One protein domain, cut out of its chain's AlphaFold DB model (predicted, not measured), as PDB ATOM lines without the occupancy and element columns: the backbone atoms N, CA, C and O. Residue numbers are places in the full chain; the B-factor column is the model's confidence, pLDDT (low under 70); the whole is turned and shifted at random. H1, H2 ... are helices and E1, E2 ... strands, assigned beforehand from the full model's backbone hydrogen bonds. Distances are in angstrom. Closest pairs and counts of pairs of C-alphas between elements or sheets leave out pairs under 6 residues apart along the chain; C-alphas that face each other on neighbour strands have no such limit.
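What this domain is: This is residues 4 to 126 of the 266 residues of the protein "SMI1/KNR4 family protein" of Chlamydiae bacterium CG10_big_fil_rev_8_21_14_0_10_35_9 (UniProt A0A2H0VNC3). A twisted sheet of four strands runs through the middle, with the short helix H1 over one face and the longest helix, H4, crossing the opposite face. H4 and H5 form a helical hairpin that reaches out past the sheet, and its tip, residues 72 to 78, sticks out; the loop of residues 9 to 23 lies at the other end of the long axis, while H3 grazes the sheet and H2 lies near H3. The printed part has 123 residues, with five named helices and four named strands in the order H1 E1 H2 H3 H4 H5 E2 E3 E4. The sheet runs E1 E2 E3 E4, antiparallel throughout, and the class is mixed, helices and strands. The whole is compact, with a radius of gyration of the C-alphas of 15.5 A and spans of 47 by 35 by 23 A.

Where its parts are: The longest strand, E2, is residues 90 to 99 and 25.5 A long, from C-alpha 90 at (135.004, 191.930, 113.746). E3, residues 107 to 114, is 21.8 A long. E1 is residues 24 to 27, 10.2 A, and E4 is residues 120 to 123, 10.3 A, ending at C-alpha 123 at (139.983, 180.025, 108.047). H4, residues 58 to 72, is 21.1 A long and begins at C-alpha 58 at (141.334, 190.685, 121.472). H5 is residues 79 to 88, 14.1 A; H2 residues 36 to 42, 9.9 A; H3 residues 48 to 53, 8.6 A; and H1 residues 4 to 8, 6.1 A.

How they stand to each other: E2, E3 and E4 form a meander, each strand the antiparallel neighbour of the one before. Within hydrogen-bond range are N 94 and O 111 of E2 and E3, 2.9 A, and N 112 and O 121 of E3 and E4, 2.8 A. E1, an edge strand, pairs with E2 through N 26 and O 97, 2.8 A. H4 is on the sheet over E2 and E3, across the strands at 76 degrees to E2 on the local plane; its closest C-alphas to E2 are those of Cys 58 and Asp 92, 6.0 A. H1 is on the opposite face, at a height over the sheet of 8.9 A. H4 and H5 touch at a shallow tilt of 8 degrees, opposite ways, closest at the C-alphas of Arg 66 and Phe 87, 6.3 A. H5 only just is on the sheet, with 5 pairs of C-alphas within 10 A, and only grazes it with residues 86 to 88. H3 only grazes the sheet with residues 50 to 53. H2 and H3 are close but not clearly touching, with the C-alphas of Phe 36 and Phe 51 6.8 A apart. In H1, H2, H3, H4 and H5 every O i to N i+4 pair is within hydrogen-bond range.

The domain as a whole: The two C-alphas farthest apart are those of Glu 14 and Pro 77, 49.2 A. The printed part has no cut. The link from H1 to E1, 15 residues, is long. Mean pLDDT of the printed part is 91.0, and residues 12 to 20 are under 70.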
ATOM      1  N   HIS A   4     126.889 182.634 117.987       85.25
ATOM      2  CA  HIS A   4     126.889 181.690 116.868       85.25
ATOM      3  C   HIS A   4     128.152 180.832 116.832       85.25
ATOM      4  O   HIS A   4     128.044 179.609 116.736       85.25
ATOM      5  N   ALA A   5     129.333 181.441 116.967       87.31
ATOM      6  CA  ALA A   5     130.591 180.703 117.023       87.31
ATOM      7  C   ALA A   5     130.634 179.786 118.258       87.31
ATOM      8  O   ALA A   5     130.922 178.598 118.141       87.31
ATOM      9  N   LYS A   6     130.250 180.294 119.437       87.50
ATOM     10  CA  LYS A   6     130.191 179.484 120.669       87.50
ATOM     11  C   LYS A   6     129.232 178.299 120.566       87.50
ATOM     12  O   LYS A   6     129.519 177.246 121.125       87.50
ATOM     13  N   ARG A   7     128.094 178.466 119.887       86.81
ATOM     14  CA  ARG A   7     127.123 177.389 119.652       86.81
ATOM     15  C   ARG A   7     127.635 176.367 118.644       86.81
ATOM     16  O   ARG A   7     127.380 175.185 118.817       86.81
ATOM     17  N   PHE A   8     128.350 176.813 117.615       88.25
ATOM     18  CA  PHE A   8     128.950 175.924 116.625       88.25
ATOM     19  C   PHE A   8     130.058 175.054 117.238       88.25
ATOM     20  O   PHE A   8     130.113 173.852 117.003       88.25
ATOM     21  N   TYR A   9     130.915 175.645 118.072       89.31
ATOM     22  CA  TYR A   9     132.055 174.977 118.703       89.31
ATOM     23  C   TYR A   9     131.709 174.351 120.059       89.31
ATOM     24  O   TYR A   9     132.348 174.637 121.073       89.31
ATOM     25  N   GLN A  10     130.699 173.485 120.083       84.69
ATOM     26  CA  GLN A  10     130.325 172.736 121.282       84.69
ATOM     27  C   GLN A  10     130.890 171.315 121.249       84.69
ATOM     28  O   GLN A  10     130.835 170.621 120.235       84.69
ATOM     29  N   GLN A  11     131.436 170.885 122.388       78.69
ATOM     30  CA  GLN A  11     131.792 169.491 122.624       78.69
ATOM     31  C   GLN A  11     130.526 168.707 122.984       78.69
ATOM     32  O   GLN A  11     129.705 169.174 123.776       78.69
ATOM     33  N   THR A  12     130.365 167.513 122.423       65.50
ATOM     34  CA  THR A  12     129.236 166.634 122.741       65.50
ATOM     35  C   THR A  12     129.248 166.185 124.201       65.50
ATOM     36  O   THR A  12     130.257 165.691 124.694       65.50
ATOM     37  N   ASN A  13     128.090 166.288 124.861       52.91
ATOM     38  CA  ASN A  13     127.771 165.500 126.056       52.91
ATOM     39  C   ASN A  13     126.401 164.798 125.964       52.91
ATOM     40  O   ASN A  13     126.241 163.768 126.607       52.91
ATOM     41  N   GLU A  14     125.445 165.271 125.150       49.28
ATOM     42  CA  GLU A  14     124.122 164.636 124.988       49.28
ATOM     43  C   GLU A  14     123.556 164.827 123.568       49.28
ATOM     44  O   GLU A  14     123.869 165.814 122.894       49.28
ATOM     45  N   GLU A  15     122.727 163.868 123.131       44.50
ATOM     46  CA  GLU A  15     121.945 163.895 121.886       44.50
ATOM     47  C   GLU A  15     121.068 165.156 121.845       44.50
ATOM     48  O   GLU A  15     120.000 165.221 122.447       44.50
ATOM     49  N   THR A  16     121.537 166.187 121.152       48.53
ATOM     50  CA  THR A  16     120.763 167.395 120.848       48.53
ATOM     51  C   THR A  16     120.825 167.654 119.347       48.53
ATOM     52  O   THR A  16     121.834 167.351 118.712       48.53
ATOM     53  N   ASP A  17     119.729 168.182 118.791       45.66
ATOM     54  CA  ASP A  17     119.433 168.384 117.357       45.66
ATOM     55  C   ASP A  17     120.345 169.409 116.632       45.66
ATOM     56  O   ASP A  17     119.873 170.234 115.848       45.66
ATOM     57  N   PHE A  18     121.653 169.437 116.894       51.72
ATOM     58  CA  PHE A  18     122.572 170.353 116.210       51.72
ATOM     59  C   PHE A  18     123.253 169.681 115.011       51.72
ATOM     60  O   PHE A  18     123.663 168.534 115.073       51.72
ATOM     61  N   GLU A  19     123.393 170.405 113.900       55.66
ATOM     62  CA  GLU A  19     123.913 169.869 112.628       55.66
ATOM     63  C   GLU A  19     125.427 169.561 112.637       55.66
ATOM     64  O   GLU A  19     125.930 168.918 111.715       55.66
ATOM     65  N   HIS A  20     126.169 169.987 113.669       61.62
ATOM     66  CA  HIS A  20     127.622 169.815 113.756       61.62
ATOM     67  C   HIS A  20     128.058 169.312 115.131       61.62
ATOM     68  O   HIS A  20     127.738 169.912 116.155       61.62
ATOM     69  N   PHE A  21     128.829 168.222 115.133       73.62
ATOM     70  CA  PHE A  21     129.293 167.551 116.341       73.62
ATOM     71  C   PHE A  21     130.814 167.416 116.324       73.62
ATOM     72  O   PHE A  21     131.378 166.782 115.433       73.62
ATOM     73  N   PHE A  22     131.471 167.965 117.345       87.88
ATOM     74  CA  PHE A  22     132.887 167.724 117.607       87.88
ATOM     75  C   PHE A  22     133.035 166.783 118.802       87.88
ATOM     76  O   PHE A  22     132.399 166.970 119.841       87.88
ATOM     77  N   TYR A  23     133.899 165.779 118.664       88.81
ATOM     78  CA  TYR A  23     134.294 164.899 119.763       88.81
ATOM     79  C   TYR A  23     135.026 165.679 120.863       88.81
ATOM     80  O   TYR A  23     134.827 165.441 122.054       88.81
ATOM     81  N   GLU A  24     135.873 166.624 120.461       92.31
ATOM     82  CA  GLU A  24     136.599 167.493 121.380       92.31
ATOM     83  C   GLU A  24     136.840 168.862 120.743       92.31
ATOM     84  O   GLU A  24     137.091 168.966 119.539       92.31
ATOM     85  N   VAL A  25     136.758 169.907 121.567       93.56
ATOM     86  CA  VAL A  25     136.987 171.298 121.169       93.56
ATOM     87  C   VAL A  25     137.906 171.953 122.190       93.56
ATOM     88  O   VAL A  25     137.647 171.917 123.393       93.56
ATOM     89  N   ILE A  26     138.969 172.591 121.710       94.19
ATOM     90  CA  ILE A  26     139.875 173.397 122.522       94.19
ATOM     91  C   ILE A  26     139.860 174.820 121.980       94.19
ATOM     92  O   ILE A  26     140.336 175.070 120.877       94.19
ATOM     93  N   TYR A  27     139.369 175.757 122.786       94.56
ATOM     94  CA  TYR A  27     139.544 177.186 122.542       94.56
ATOM     95  C   TYR A  27     140.870 177.637 123.174       94.56
ATOM     96  O   TYR A  27     141.030 177.579 124.399       94.56
ATOM     97  N   LEU A  28     141.869 177.982 122.353       93.81
ATOM     98  CA  LEU A  28     143.259 178.136 122.814       93.81
ATOM     99  C   LEU A  28     143.454 179.300 123.790       93.81
ATOM    100  O   LEU A  28     144.296 179.226 124.689       93.81
ATOM    101  N   GLU A  29     142.665 180.352 123.635       91.38
ATOM    102  CA  GLU A  29     142.657 181.552 124.462       91.38
ATOM    103  C   GLU A  29     142.309 181.227 125.925       91.38
ATOM    104  O   GLU A  29     142.848 181.844 126.843       91.38
ATOM    105  N   GLU A  30     141.475 180.210 126.166       88.50
ATOM    106  CA  GLU A  30     141.097 179.757 127.515       88.50
ATOM    107  C   GLU A  30     142.082 178.737 128.116       88.50
ATOM    108  O   GLU A  30     142.017 178.421 129.307       88.50
ATOM    109  N   LYS A  31     143.032 178.220 127.325       84.19
ATOM    110  CA  LYS A  31     144.014 177.209 127.753       84.19
ATOM    111  C   LYS A  31     145.424 177.788 127.840       84.19
ATOM    112  O   LYS A  31     146.360 177.349 127.168       84.19
ATOM    113  N   SER A  32     145.605 178.762 128.729       76.44
ATOM    114  CA  SER A  32     146.890 179.446 128.931       76.44
ATOM    115  C   SER A  32     148.041 178.519 129.353       76.44
ATOM    116  O   SER A  32     149.191 178.824 129.041       76.44
ATOM    117  N   SER A  33     147.744 177.379 129.986       85.12
ATOM    118  CA  SER A  33     148.727 176.409 130.490       85.12
ATOM    119  C   SER A  33     149.318 175.466 129.435       85.12
ATOM    120  O   SER A  33     150.328 174.819 129.711       85.12
ATOM    121  N   LEU A  34     148.722 175.361 128.241       90.06
ATOM    122  CA  LEU A  34     149.220 174.466 127.197       90.06
ATOM    123  C   LEU A  34     150.440 175.068 126.494       90.06
ATOM    124  O   LEU A  34     150.419 176.212 126.031       90.06
ATOM    125  N   SER A  35     151.506 174.271 126.396       94.00
ATOM    126  CA  SER A  35     152.709 174.631 125.645       94.00
ATOM    127  C   SER A  35     152.504 174.419 124.144       94.00
ATOM    128  O   SER A  35     151.756 173.528 123.734       94.00
ATOM    129  N   PHE A  36     153.215 175.190 123.314       95.31
ATOM    130  CA  PHE A  36     153.179 174.985 121.864       95.31
ATOM    131  C   PHE A  36     153.621 173.571 121.470       95.31
ATOM    132  O   PHE A  36     153.005 172.972 120.597       95.31
ATOM    133  N   SER A  37     154.640 173.013 122.131       95.44
ATOM    134  CA  SER A  37     155.124 171.659 121.846       95.44
ATOM    135  C   SER A  37     154.026 170.612 122.042       95.44
ATOM    136  O   SER A  37     153.792 169.803 121.153       95.44
ATOM    137  N   SER A  38     153.285 170.689 123.154       94.25
ATOM    138  CA  SER A  38     152.156 169.787 123.429       94.25
ATOM    139  C   SER A  38     151.033 169.948 122.401       94.25
ATOM    140  O   SER A  38     150.493 168.966 121.903       94.25
ATOM    141  N   LEU A  39     150.705 171.191 122.034       94.81
ATOM    142  CA  LEU A  39     149.685 171.462 121.020       94.81
ATOM    143  C   LEU A  39     150.105 170.981 119.630       94.81
ATOM    144  O   LEU A  39     149.260 170.512 118.876       94.81
ATOM    145  N   LYS A  40     151.394 171.059 119.288       95.50
ATOM    146  CA  LYS A  40     151.923 170.607 117.998       95.50
ATOM    147  C   LYS A  40     151.865 169.087 117.846       95.50
ATOM    148  O   LYS A  40     151.660 168.605 116.739       95.50
ATOM    149  N   GLU A  41     152.007 168.342 118.940       94.56
ATOM    150  CA  GLU A  41     151.801 166.888 118.950       94.56
ATOM    151  C   GLU A  41     150.326 166.523 118.703       94.56
ATOM    152  O   GLU A  41     150.035 165.583 117.967       94.56
ATOM    153  N   MET A  42     149.393 167.293 119.272       94.25
ATOM    154  CA  MET A  42     147.945 167.075 119.129       94.25
ATOM    155  C   MET A  42     147.386 167.574 117.785       94.25
ATOM    156  O   MET A  42     146.478 166.964 117.218       94.25
ATOM    157  N   SER A  43     147.929 168.684 117.287       96.25
ATOM    158  CA  SER A  43     147.567 169.353 116.040       96.25
ATOM    159  C   SER A  43     148.836 169.663 115.234       96.25
ATOM    160  O   SER A  43     149.373 170.778 115.289       96.25
ATOM    161  N   PRO A  44     149.345 168.693 114.451       94.75
ATOM    162  CA  PRO A  44     150.564 168.867 113.660       94.75
ATOM    163  C   PRO A  44     150.502 170.027 112.668       94.75
ATOM    164  O   PRO A  44     151.541 170.577 112.307       94.75
ATOM    165  N   ASN A  45     149.304 170.453 112.269       94.94
ATOM    166  CA  ASN A  45     149.104 171.544 111.321       94.94
ATOM    167  C   ASN A  45     148.943 172.917 111.989       94.94
ATOM    168  O   ASN A  45     148.884 173.912 111.275       94.94
ATOM    169  N   LEU A  46     148.935 173.010 113.329       97.06
ATOM    170  CA  LEU A  46     148.821 174.291 114.030       97.06
ATOM    171  C   LEU A  46     150.021 175.197 113.693       97.06
ATOM    172  O   LEU A  46     151.175 174.822 113.976       97.06
ATOM    173  N   PRO A  47     149.783 176.392 113.116       97.06
ATOM    174  CA  PRO A  47     150.834 177.373 112.907       97.06
ATOM    175  C   PRO A  47     151.317 177.946 114.238       97.06
ATOM    176  O   PRO A  47     150.518 178.308 115.101       97.06
ATOM    177  N   LYS A  48     152.635 178.117 114.389       96.69
ATOM    178  CA  LYS A  48     153.195 178.749 115.594       96.69
ATOM    179  C   LYS A  48     152.668 180.173 115.791       96.69
ATOM    180  O   LYS A  48     152.337 180.545 116.911       96.69
ATOM    181  N   GLY A  49     152.522 180.923 114.697       96.31
ATOM    182  CA  GLY A  49     151.965 182.275 114.727       96.31
ATOM    183  C   GLY A  49     150.541 182.326 115.285       96.31
ATOM    184  O   GLY A  49     150.218 183.260 116.000       96.31
ATOM    185  N   TRP A  50     149.709 181.302 115.049       97.38
ATOM    186  CA  TRP A  50     148.358 181.238 115.622       97.38
ATOM    187  C   TRP A  50     148.380 180.973 117.130       97.38
ATOM    188  O   TRP A  50     147.614 181.577 117.872       97.38
ATOM    189  N   PHE A  51     149.294 180.121 117.603       97.06
ATOM    190  CA  PHE A  51     149.511 179.946 119.041       97.06
ATOM    191  C   PHE A  51     149.991 181.240 119.711       97.06
ATOM    192  O   PHE A  51     149.536 181.572 120.798       97.06
ATOM    193  N   GLU A  52     150.915 181.967 119.079       96.44
ATOM    194  CA  GLU A  52     151.405 183.253 119.592       96.44
ATOM    195  C   GLU A  52     150.284 184.307 119.596       96.44
ATOM    196  O   GLU A  52     150.103 185.003 120.596       96.44
ATOM    197  N   LEU A  53     149.472 184.347 118.535       96.31
ATOM    198  CA  LEU A  53     148.288 185.200 118.418       96.31
ATOM    199  C   LEU A  53     147.285 184.934 119.551       96.31
ATOM    200  O   LEU A  53     146.785 185.881 120.155       96.31
ATOM    201  N   SER A  54     147.061 183.667 119.918       95.62
ATOM    202  CA  SER A  54     146.131 183.277 120.991       95.62
ATOM    203  C   SER A  54     146.540 183.779 122.387       95.62
ATOM    204  O   SER A  54     145.780 183.625 123.344       95.62
ATOM    205  N   LYS A  55     147.754 184.328 122.545       95.00
ATOM    206  CA  LYS A  55     148.249 184.913 123.803       95.00
ATOM    207  C   LYS A  55     148.078 186.431 123.873       95.00
ATOM    208  O   LYS A  55     148.346 187.010 124.924       95.00
ATOM    209  N   LEU A  56     147.658 187.068 122.783       95.69
ATOM    210  CA  LEU A  56     147.445 188.511 122.718       95.69
ATOM    211  C   LEU A  56     146.040 188.899 123.189       95.69
ATOM    212  O   LEU A  56     145.162 188.046 123.338       95.69
ATOM    213  N   THR A  57     145.815 190.194 123.413       96.06
ATOM    214  CA  THR A  57     144.469 190.712 123.692       96.06
ATOM    215  C   THR A  57     143.587 190.634 122.443       96.06
ATOM    216  O   THR A  57     144.092 190.543 121.329       96.06
ATOM    217  N   CYS A  58     142.262 190.692 122.609       95.69
ATOM    218  CA  CYS A  58     141.334 190.685 121.472       95.69
ATOM    219  C   CYS A  58     141.650 191.798 120.452       95.69
ATOM    220  O   CYS A  58     141.767 191.522 119.260       95.69
ATOM    221  N   SER A  59     141.874 193.029 120.932       97.38
ATOM    222  CA  SER A  59     142.203 194.178 120.077       97.38
ATOM    223  C   SER A  59     143.476 193.936 119.270       97.38
ATOM    224  O   SER A  59     143.476 194.129 118.057       97.38
ATOM    225  N   ASP A  60     144.535 193.453 119.926       98.00
ATOM    226  CA  ASP A  60     145.804 193.171 119.254       98.00
ATOM    227  C   ASP A  60     145.631 192.063 118.209       98.00
ATOM    228  O   ASP A  60     146.164 192.166 117.110       98.00
ATOM    229  N   ARG A  61     144.859 191.004 118.504       97.50
ATOM    230  CA  ARG A  61     144.614 189.923 117.533       97.50
ATOM    231  C   ARG A  61     143.934 190.440 116.269       97.50
ATOM    232  O   ARG A  61     144.337 190.050 115.171       97.50
ATOM    233  N   ILE A  62     142.928 191.300 116.422       98.44
ATOM    234  CA  ILE A  62     142.218 191.925 115.300       98.44
ATOM    235  C   ILE A  62     143.179 192.792 114.484       98.44
ATOM    236  O   ILE A  62     143.262 192.614 113.270       98.44
ATOM    237  N   GLU A  63     143.946 193.663 115.142       98.38
ATOM    238  CA  GLU A  63     144.920 194.544 114.490       98.38
ATOM    239  C   GLU A  63     145.991 193.751 113.728       98.38
ATOM    240  O   GLU A  63     146.166 193.947 112.525       98.38
ATOM    241  N   PHE A  64     146.647 192.787 114.382       98.12
ATOM    242  CA  PHE A  64     147.667 191.950 113.748       98.12
ATOM    243  C   PHE A  64     147.116 191.163 112.558       98.12
ATOM    244  O   PHE A  64     147.786 191.051 111.529       98.12
ATOM    245  N   THR A  65     145.908 190.609 112.682       98.31
ATOM    246  CA  THR A  65     145.307 189.819 111.602       98.31
ATOM    247  C   THR A  65     144.922 190.708 110.422       98.31
ATOM    248  O   THR A  65     145.219 190.353 109.282       98.31
ATOM    249  N   ARG A  66     144.343 191.887 110.678       98.44
ATOM    250  CA  ARG A  66     144.047 192.889 109.648       98.44
ATOM    251  C   ARG A  66     145.305 193.286 108.885       98.44
ATOM    252  O   ARG A  66     145.335 193.206 107.658       98.44
ATOM    253  N   ASP A  67     146.351 193.678 109.605       98.31
ATOM    254  CA  ASP A  67     147.602 194.136 109.005       98.31
ATOM    255  C   ASP A  67     148.268 193.014 108.197       98.31
ATOM    256  O   ASP A  67     148.825 193.254 107.123       98.31
ATOM    257  N   TYR A  68     148.168 191.767 108.669       98.25
ATOM    258  CA  TYR A  68     148.644 190.605 107.928       98.25
ATOM    259  C   TYR A  68     147.869 190.390 106.622       98.25
ATOM    260  O   TYR A  68     148.499 190.158 105.588       98.25
ATOM    261  N   TRP A  69     146.536 190.514 106.627       98.50
ATOM    262  CA  TRP A  69     145.723 190.433 105.408       98.50
ATOM    263  C   TRP A  69     146.094 191.530 104.407       98.50
ATOM    264  O   TRP A  69     146.394 191.224 103.254       98.50
ATOM    265  N   LEU A  70     146.132 192.790 104.850       97.69
ATOM    266  CA  LEU A  70     146.452 193.946 104.000       97.69
ATOM    267  C   LEU A  70     147.875 193.887 103.433       97.69
ATOM    268  O   LEU A  70     148.117 194.340 102.321       97.69
ATOM    269  N   LYS A  71     148.822 193.315 104.182       97.81
ATOM    270  CA  LYS A  71     150.196 193.112 103.714       97.81
ATOM    271  C   LYS A  71     150.320 191.959 102.715       97.81
ATOM    272  O   LYS A  71     151.180 192.012 101.838       97.81
ATOM    273  N   THR A  72     149.551 190.890 102.910       98.00
ATOM    274  CA  THR A  72     149.700 189.644 102.143       98.00
ATOM    275  C   THR A  72     148.941 189.697 100.823       98.00
ATOM    276  O   THR A  72     149.433 189.189  99.818       98.00
ATOM    277  N   LEU A  73     147.758 190.313 100.803       98.00
ATOM    278  CA  LEU A  73     146.965 190.458  99.587       98.00
ATOM    279  C   LEU A  73     147.552 191.552  98.680       98.00
ATOM    280  O   LEU A  73     148.001 192.588  99.175       98.00
ATOM    281  N   PRO A  74     147.535 191.369  97.348       96.56
ATOM    282  CA  PRO A  74     147.977 192.409  96.432       96.56
ATOM    283  C   PRO A  74     147.080 193.644  96.547       96.56
ATOM    284  O   PRO A  74     145.877 193.537  96.800       96.56
ATOM    285  N   PHE A  75     147.665 194.827  96.331       95.19
ATOM    286  CA  PHE A  75     146.908 196.073  96.385       95.19
ATOM    287  C   PHE A  75     145.731 196.035  95.411       95.19
ATOM    288  O   PHE A  75     145.911 195.865  94.205       95.19
ATOM    289  N   HIS A  76     144.531 196.253  95.942       94.19
ATOM    290  CA  HIS A  76     143.316 196.340  95.150       94.19
ATOM    291  C   HIS A  76     142.457 197.499  95.670       94.19
ATOM    292  O   HIS A  76     142.084 197.498  96.850       94.19
ATOM    293  N   PRO A  77     142.114 198.485  94.818       92.94
ATOM    294  CA  PRO A  77     141.561 199.769  95.253       92.94
ATOM    295  C   PRO A  77     140.207 199.647  95.954       92.94
ATOM    296  O   PRO A  77     139.875 200.492  96.777       92.94
ATOM    297  N   ARG A  78     139.435 198.594  95.654       93.62
ATOM    298  CA  ARG A  78     138.172 198.304  96.349       93.62
ATOM    299  C   ARG A  78     138.353 197.399  97.563       93.62
ATOM    300  O   ARG A  78     137.660 197.578  98.555       93.62
ATOM    301  N   ALA A  79     139.295 196.455  97.501       94.44
ATOM    302  CA  ALA A  79     139.427 195.442  98.548       94.44
ATOM    303  C   ALA A  79     140.061 196.022  99.807       94.44
ATOM    304  O   ALA A  79     139.615 195.710 100.898       94.44
ATOM    305  N   HIS A  80     141.066 196.891  99.682       95.38
ATOM    306  CA  HIS A  80     141.759 197.427 100.857       95.38
ATOM    307  C   HIS A  80     140.839 198.268 101.763       95.38
ATOM    308  O   HIS A  80     140.747 197.947 102.946       95.38
ATOM    309  N   PRO A  81     140.084 199.265 101.250       96.50
ATOM    310  CA  PRO A  81     139.115 199.989 102.076       96.50
ATOM    311  C   PRO A  81     138.008 199.085 102.629       96.50
ATOM    312  O   PRO A  81     137.557 199.277 103.756       96.50
ATOM    313  N   PHE A  82     137.576 198.090 101.849       97.19
ATOM    314  CA  PHE A  82     136.578 197.129 102.304       97.19
ATOM    315  C   PHE A  82     137.092 196.279 103.469       97.19
ATOM    316  O   PHE A  82     136.379 196.113 104.451       97.19
ATOM    317  N   LEU A  83     138.326 195.773 103.393       97.06
ATOM    318  CA  LEU A  83     138.930 194.954 104.442       97.06
ATOM    319  C   LEU A  83     139.101 195.745 105.742       97.06
ATOM    320  O   LEU A  83     138.784 195.221 106.803       97.06
ATOM    321  N   GLU A  84     139.510 197.012 105.673       96.50
ATOM    322  CA  GLU A  84     139.529 197.904 106.843       96.50
ATOM    323  C   GLU A  84     138.149 197.965 107.521       96.50
ATOM    324  O   GLU A  84     138.024 197.758 108.731       96.50
ATOM    325  N   ASN A  85     137.089 198.163 106.732       95.88
ATOM    326  CA  ASN A  85     135.720 198.166 107.243       95.88
ATOM    327  C   ASN A  85     135.288 196.787 107.770       95.88
ATOM    328  O   ASN A  85     134.684 196.702 108.838       95.88
ATOM    329  N   PHE A  86     135.619 195.696 107.078       96.50
ATOM    330  CA  PHE A  86     135.348 194.333 107.533       96.50
ATOM    331  C   PHE A  86     135.947 194.090 108.923       96.50
ATOM    332  O   PHE A  86     135.223 193.696 109.835       96.50
ATOM    333  N   PHE A  87     137.231 194.408 109.118       97.56
ATOM    334  CA  PHE A  87     137.914 194.223 110.400       97.56
ATOM    335  C   PHE A  87     137.392 195.153 111.501       97.56
ATOM    336  O   PHE A  87     137.375 194.747 112.659       97.56
ATOM    337  N   SER A  88     136.875 196.342 111.169       96.00
ATOM    338  CA  SER A  88     136.173 197.185 112.153       96.00
ATOM    339  C   SER A  88     134.855 196.581 112.665       96.00
ATOM    340  O   SER A  88     134.403 196.937 113.752       96.00
ATOM    341  N   ASN A  89     134.269 195.642 111.911       95.62
ATOM    342  CA  ASN A  89     133.049 194.910 112.264       95.62
ATOM    343  C   ASN A  89     133.333 193.525 112.878       95.62
ATOM    344  O   ASN A  89     132.395 192.801 113.230       95.62
ATOM    345  N   VAL A  90     134.604 193.136 113.012       96.75
ATOM    346  CA  VAL A  90     135.004 191.930 113.746       96.75
ATOM    347  C   VAL A  90     134.940 192.233 115.245       96.75
ATOM    348  O   VAL A  90     135.482 193.225 115.725       96.75
ATOM    349  N   GLU A  91     134.238 191.388 115.993       95.94
ATOM    350  CA  GLU A  91     134.154 191.446 117.456       95.94
ATOM    351  C   GLU A  91     135.347 190.740 118.111       95.94
ATOM    352  O   GLU A  91     135.853 191.186 119.139       95.94
ATOM    353  N   ASP A  92     135.765 189.606 117.544       96.56
ATOM    354  CA  ASP A  92     136.818 188.760 118.098       96.56
ATOM    355  C   ASP A  92     137.434 187.870 117.017       96.56
ATOM    356  O   ASP A  92     136.763 187.479 116.060       96.56
ATOM    357  N   ILE A  93     138.698 187.509 117.214       97.69
ATOM    358  CA  ILE A  93     139.396 186.490 116.432       97.69
ATOM    359  C   ILE A  93     139.889 185.431 117.405       97.69
ATOM    360  O   ILE A  93     140.687 185.750 118.284       97.69
ATOM    361  N   GLY A  94     139.416 184.197 117.260       96.81
ATOM    362  CA  GLY A  94     139.743 183.091 118.159       96.81
ATOM    363  C   GLY A  94     140.400 181.918 117.446       96.81
ATOM    364  O   GLY A  94     140.132 181.692 116.267       96.81
ATOM    365  N   ILE A  95     141.226 181.147 118.153       97.38
ATOM    366  CA  ILE A  95     141.813 179.917 117.618       97.38
ATOM    367  C   ILE A  95     141.143 178.704 118.263       97.38
ATOM    368  O   ILE A  95     141.272 178.451 119.465       97.38
ATOM    369  N   TYR A  96     140.481 177.905 117.432       96.44
ATOM    370  CA  TYR A  96     139.858 176.652 117.838       96.44
ATOM    371  C   TYR A  96     140.663 175.470 117.320       96.44
ATOM    372  O   TYR A  96     141.091 175.455 116.171       96.44
ATOM    373  N   LEU A  97     140.850 174.463 118.168       96.69
ATOM    374  CA  LEU A  97     141.270 173.133 117.756       96.69
ATOM    375  C   LEU A  97     140.079 172.199 117.910       96.69
ATOM    376  O   LEU A  97     139.577 172.024 119.021       96.69
ATOM    377  N   THR A  98     139.648 171.580 116.823       95.00
ATOM    378  CA  THR A  98     138.513 170.659 116.832       95.00
ATOM    379  C   THR A  98     138.934 169.260 116.441       95.00
ATOM    380  O   THR A  98     139.928 169.044 115.754       95.00
ATOM    381  N   LYS A  99     138.187 168.274 116.919       92.94
ATOM    382  CA  LYS A  99     138.423 166.870 116.614       92.94
ATOM    383  C   LYS A  99     137.089 166.203 116.339       92.94
ATOM    384  O   LYS A  99     136.212 166.211 117.195       92.94
ATOM    385  N   GLU A 100     136.934 165.615 115.159       88.31
ATOM    386  CA  GLU A 100     135.669 164.981 114.755       88.31
ATOM    387  C   GLU A 100     135.469 163.603 115.397       88.31
ATOM    388  O   GLU A 100     134.350 163.187 115.680       88.31
ATOM    389  N   ASN A 101     136.554 162.866 115.645       87.75
ATOM    390  CA  ASN A 101     136.500 161.530 116.238       87.75
ATOM    391  C   ASN A 101     137.769 161.224 117.055       87.75
ATOM    392  O   ASN A 101     138.810 161.836 116.813       87.75
ATOM    393  N   PRO A 102     137.751 160.229 117.967       87.88
ATOM    394  CA  PRO A 102     138.862 159.939 118.883       87.88
ATOM    395  C   PRO A 102     140.216 159.659 118.217       87.88
ATOM    396  O   PRO A 102     141.256 159.819 118.857       87.88
ATOM    397  N   LYS A 103     140.215 159.227 116.952       88.81
ATOM    398  CA  LYS A 103     141.417 158.803 116.220       88.81
ATOM    399  C   LYS A 103     142.013 159.901 115.344       88.81
ATOM    400  O   LYS A 103     143.150 159.753 114.908       88.81
ATOM    401  N   SER A 104     141.266 160.969 115.079       89.56
ATOM    402  CA  SER A 104     141.727 162.051 114.208       89.56
ATOM    403  C   SER A 104     142.622 163.029 114.972       89.56
ATOM    404  O   SER A 104     142.428 163.213 116.181       89.56
ATOM    405  N   PRO A 105     143.623 163.637 114.311       93.12
ATOM    406  CA  PRO A 105     144.339 164.765 114.891       93.12
ATOM    407  C   PRO A 105     143.382 165.944 115.090       93.12
ATOM    408  O   PRO A 105     142.301 165.987 114.501       93.12
ATOM    409  N   PHE A 106     143.790 166.906 115.913       95.75
ATOM    410  CA  PHE A 106     143.062 168.161 116.011       95.75
ATOM    411  C   PHE A 106     143.274 169.014 114.762       95.75
ATOM    412  O   PHE A 106     144.417 169.263 114.360       95.75
ATOM    413  N   GLU A 107     142.184 169.526 114.208       95.88
ATOM    414  CA  GLU A 107     142.180 170.493 113.124       95.88
ATOM    415  C   GLU A 107     142.113 171.915 113.696       95.88
ATOM    416  O   GLU A 107     141.209 172.226 114.472       95.88
ATOM    417  N   PRO A 108     143.091 172.778 113.378       97.44
ATOM    418  CA  PRO A 108     143.078 174.162 113.817       97.44
ATOM    419  C   PRO A 108     142.267 175.035 112.852       97.44
ATOM    420  O   PRO A 108     142.475 174.986 111.642       97.44
ATOM    421  N   GLU A 109     141.425 175.907 113.397       97.69
ATOM    422  CA  GLU A 109     140.681 176.937 112.666       97.69
ATOM    423  C   GLU A 109     140.889 178.306 113.333       97.69
ATOM    424  O   GLU A 109     140.837 178.432 114.561       97.69
ATOM    425  N   LEU A 110     141.108 179.341 112.518       98.19
ATOM    426  CA  LEU A 110     141.078 180.738 112.949       98.19
ATOM    427  C   LEU A 110     139.682 181.299 112.675       98.19
ATOM    428  O   LEU A 110     139.222 181.297 111.532       98.19
ATOM    429  N   VAL A 111     139.004 181.766 113.717       97.94
ATOM    430  CA  VAL A 111     137.580 182.103 113.685       97.94
ATOM    431  C   VAL A 111     137.387 183.600 113.842       97.94
ATOM    432  O   VAL A 111     137.760 184.164 114.864       97.94
ATOM    433  N   TYR A 112     136.762 184.222 112.848       97.75
ATOM    434  CA  TYR A 112     136.411 185.639 112.815       97.75
ATOM    435  C   TYR A 112     134.959 185.790 113.245       97.75
ATOM    436  O   TYR A 112     134.040 185.452 112.499       97.75
ATOM    437  N   SER A 113     134.747 186.277 114.457       95.75
ATOM    438  CA  SER A 113     133.425 186.532 115.011       95.75
ATOM    439  C   SER A 113     132.969 187.927 114.627       95.75
ATOM    440  O   SER A 113     133.639 188.892 114.984       95.75
ATOM    441  N   MET A 114     131.827 188.064 113.960       95.25
ATOM    442  CA  MET A 114     131.298 189.383 113.614       95.25
ATOM    443  C   MET A 114     130.455 189.958 114.753       95.25
ATOM    444  O   MET A 114     129.849 189.205 115.525       95.25
ATOM    445  N   GLN A 115     130.424 191.289 114.842       93.31
ATOM    446  CA  GLN A 115     129.584 192.031 115.784       93.31
ATOM    447  C   GLN A 115     128.089 191.739 115.579       93.31
ATOM    448  O   GLN A 115     127.661 191.268 114.524       93.31
ATOM    449  N   ASN A 116     127.287 192.054 116.602       88.12
ATOM    450  CA  ASN A 116     125.825 191.902 116.612       88.12
ATOM    451  C   ASN A 116     125.332 190.476 116.340       88.12
ATOM    452  O   ASN A 116     124.222 190.306 115.842       88.12
ATOM    453  N   ASP A 117     126.154 189.462 116.633       83.19
ATOM    454  CA  ASP A 117     125.825 188.066 116.347       83.19
ATOM    455  C   ASP A 117     125.448 187.836 114.862       83.19
ATOM    456  O   ASP A 117     124.695 186.924 114.552       83.19
ATOM    457  N   SER A 118     125.955 188.637 113.914       86.25
ATOM    458  CA  SER A 118     125.492 188.537 112.521       86.25
ATOM    459  C   SER A 118     125.970 187.256 111.841       86.25
ATOM    460  O   SER A 118     125.188 186.525 111.236       86.25
ATOM    461  N   CYS A 119     127.269 186.969 111.939       91.56
ATOM    462  CA  CYS A 119     127.867 185.744 111.428       91.56
ATOM    463  C   CYS A 119     129.241 185.442 112.034       91.56
ATOM    464  O   CYS A 119     129.740 186.154 112.908       91.56
ATOM    465  N   PHE A 120     129.862 184.354 111.579       94.75
ATOM    466  CA  PHE A 120     131.283 184.104 111.798       94.75
ATOM    467  C   PHE A 120     131.919 183.460 110.566       94.75
ATOM    468  O   PHE A 120     131.250 182.757 109.800       94.75
ATOM    469  N   PHE A 121     133.222 183.675 110.407       96.88
ATOM    470  CA  PHE A 121     134.037 183.037 109.380       96.88
ATOM    471  C   PHE A 121     135.107 182.153 110.007       96.88
ATOM    472  O   PHE A 121     135.518 182.375 111.142       96.88
ATOM    473  N   ARG A 122     135.566 181.154 109.262       96.75
ATOM    474  CA  ARG A 122     136.559 180.173 109.696       96.75
ATOM    475  C   ARG A 122     137.597 180.004 108.606       96.75
ATOM    476  O   ARG A 122     137.248 179.657 107.481       96.75
ATOM    477  N   GLY A 123     138.855 180.247 108.935       98.00
ATOM    478  CA  GLY A 123     139.983 180.025 108.047       98.00
ATOM    479  C   GLY A 123     140.833 178.853 108.503       98.00
ATOM    480  O   GLY A 123     141.080 178.687 109.697       98.00
ATOM    481  N   PHE A 124     141.304 178.064 107.542       97.94
ATOM    482  CA  PHE A 124     142.252 176.975 107.780       97.94
ATOM    483  C   PHE A 124     143.697 177.498 107.772       97.94
ATOM    484  O   PHE A 124     143.934 178.650 107.382       97.94
ATOM    485  N   PRO A 125     144.677 176.699 108.238       98.06
ATOM    486  CA  PRO A 125     146.086 177.066 108.191       98.06
ATOM    487  C   PRO A 125     146.538 177.482 106.787       98.06
ATOM    488  O   PRO A 125     145.975 177.011 105.801       98.06
ATOM    489  N   PRO A 126     147.557 178.343 106.674       98.12
ATOM    490  CA  PRO A 126     148.058 178.789 105.380       98.12
ATOM    491  C   PRO A 126     148.692 177.642 104.582       98.12
ATOM    492  O   PRO A 126     149.256 176.702 105.148       98.12
TER     493      PRO A 126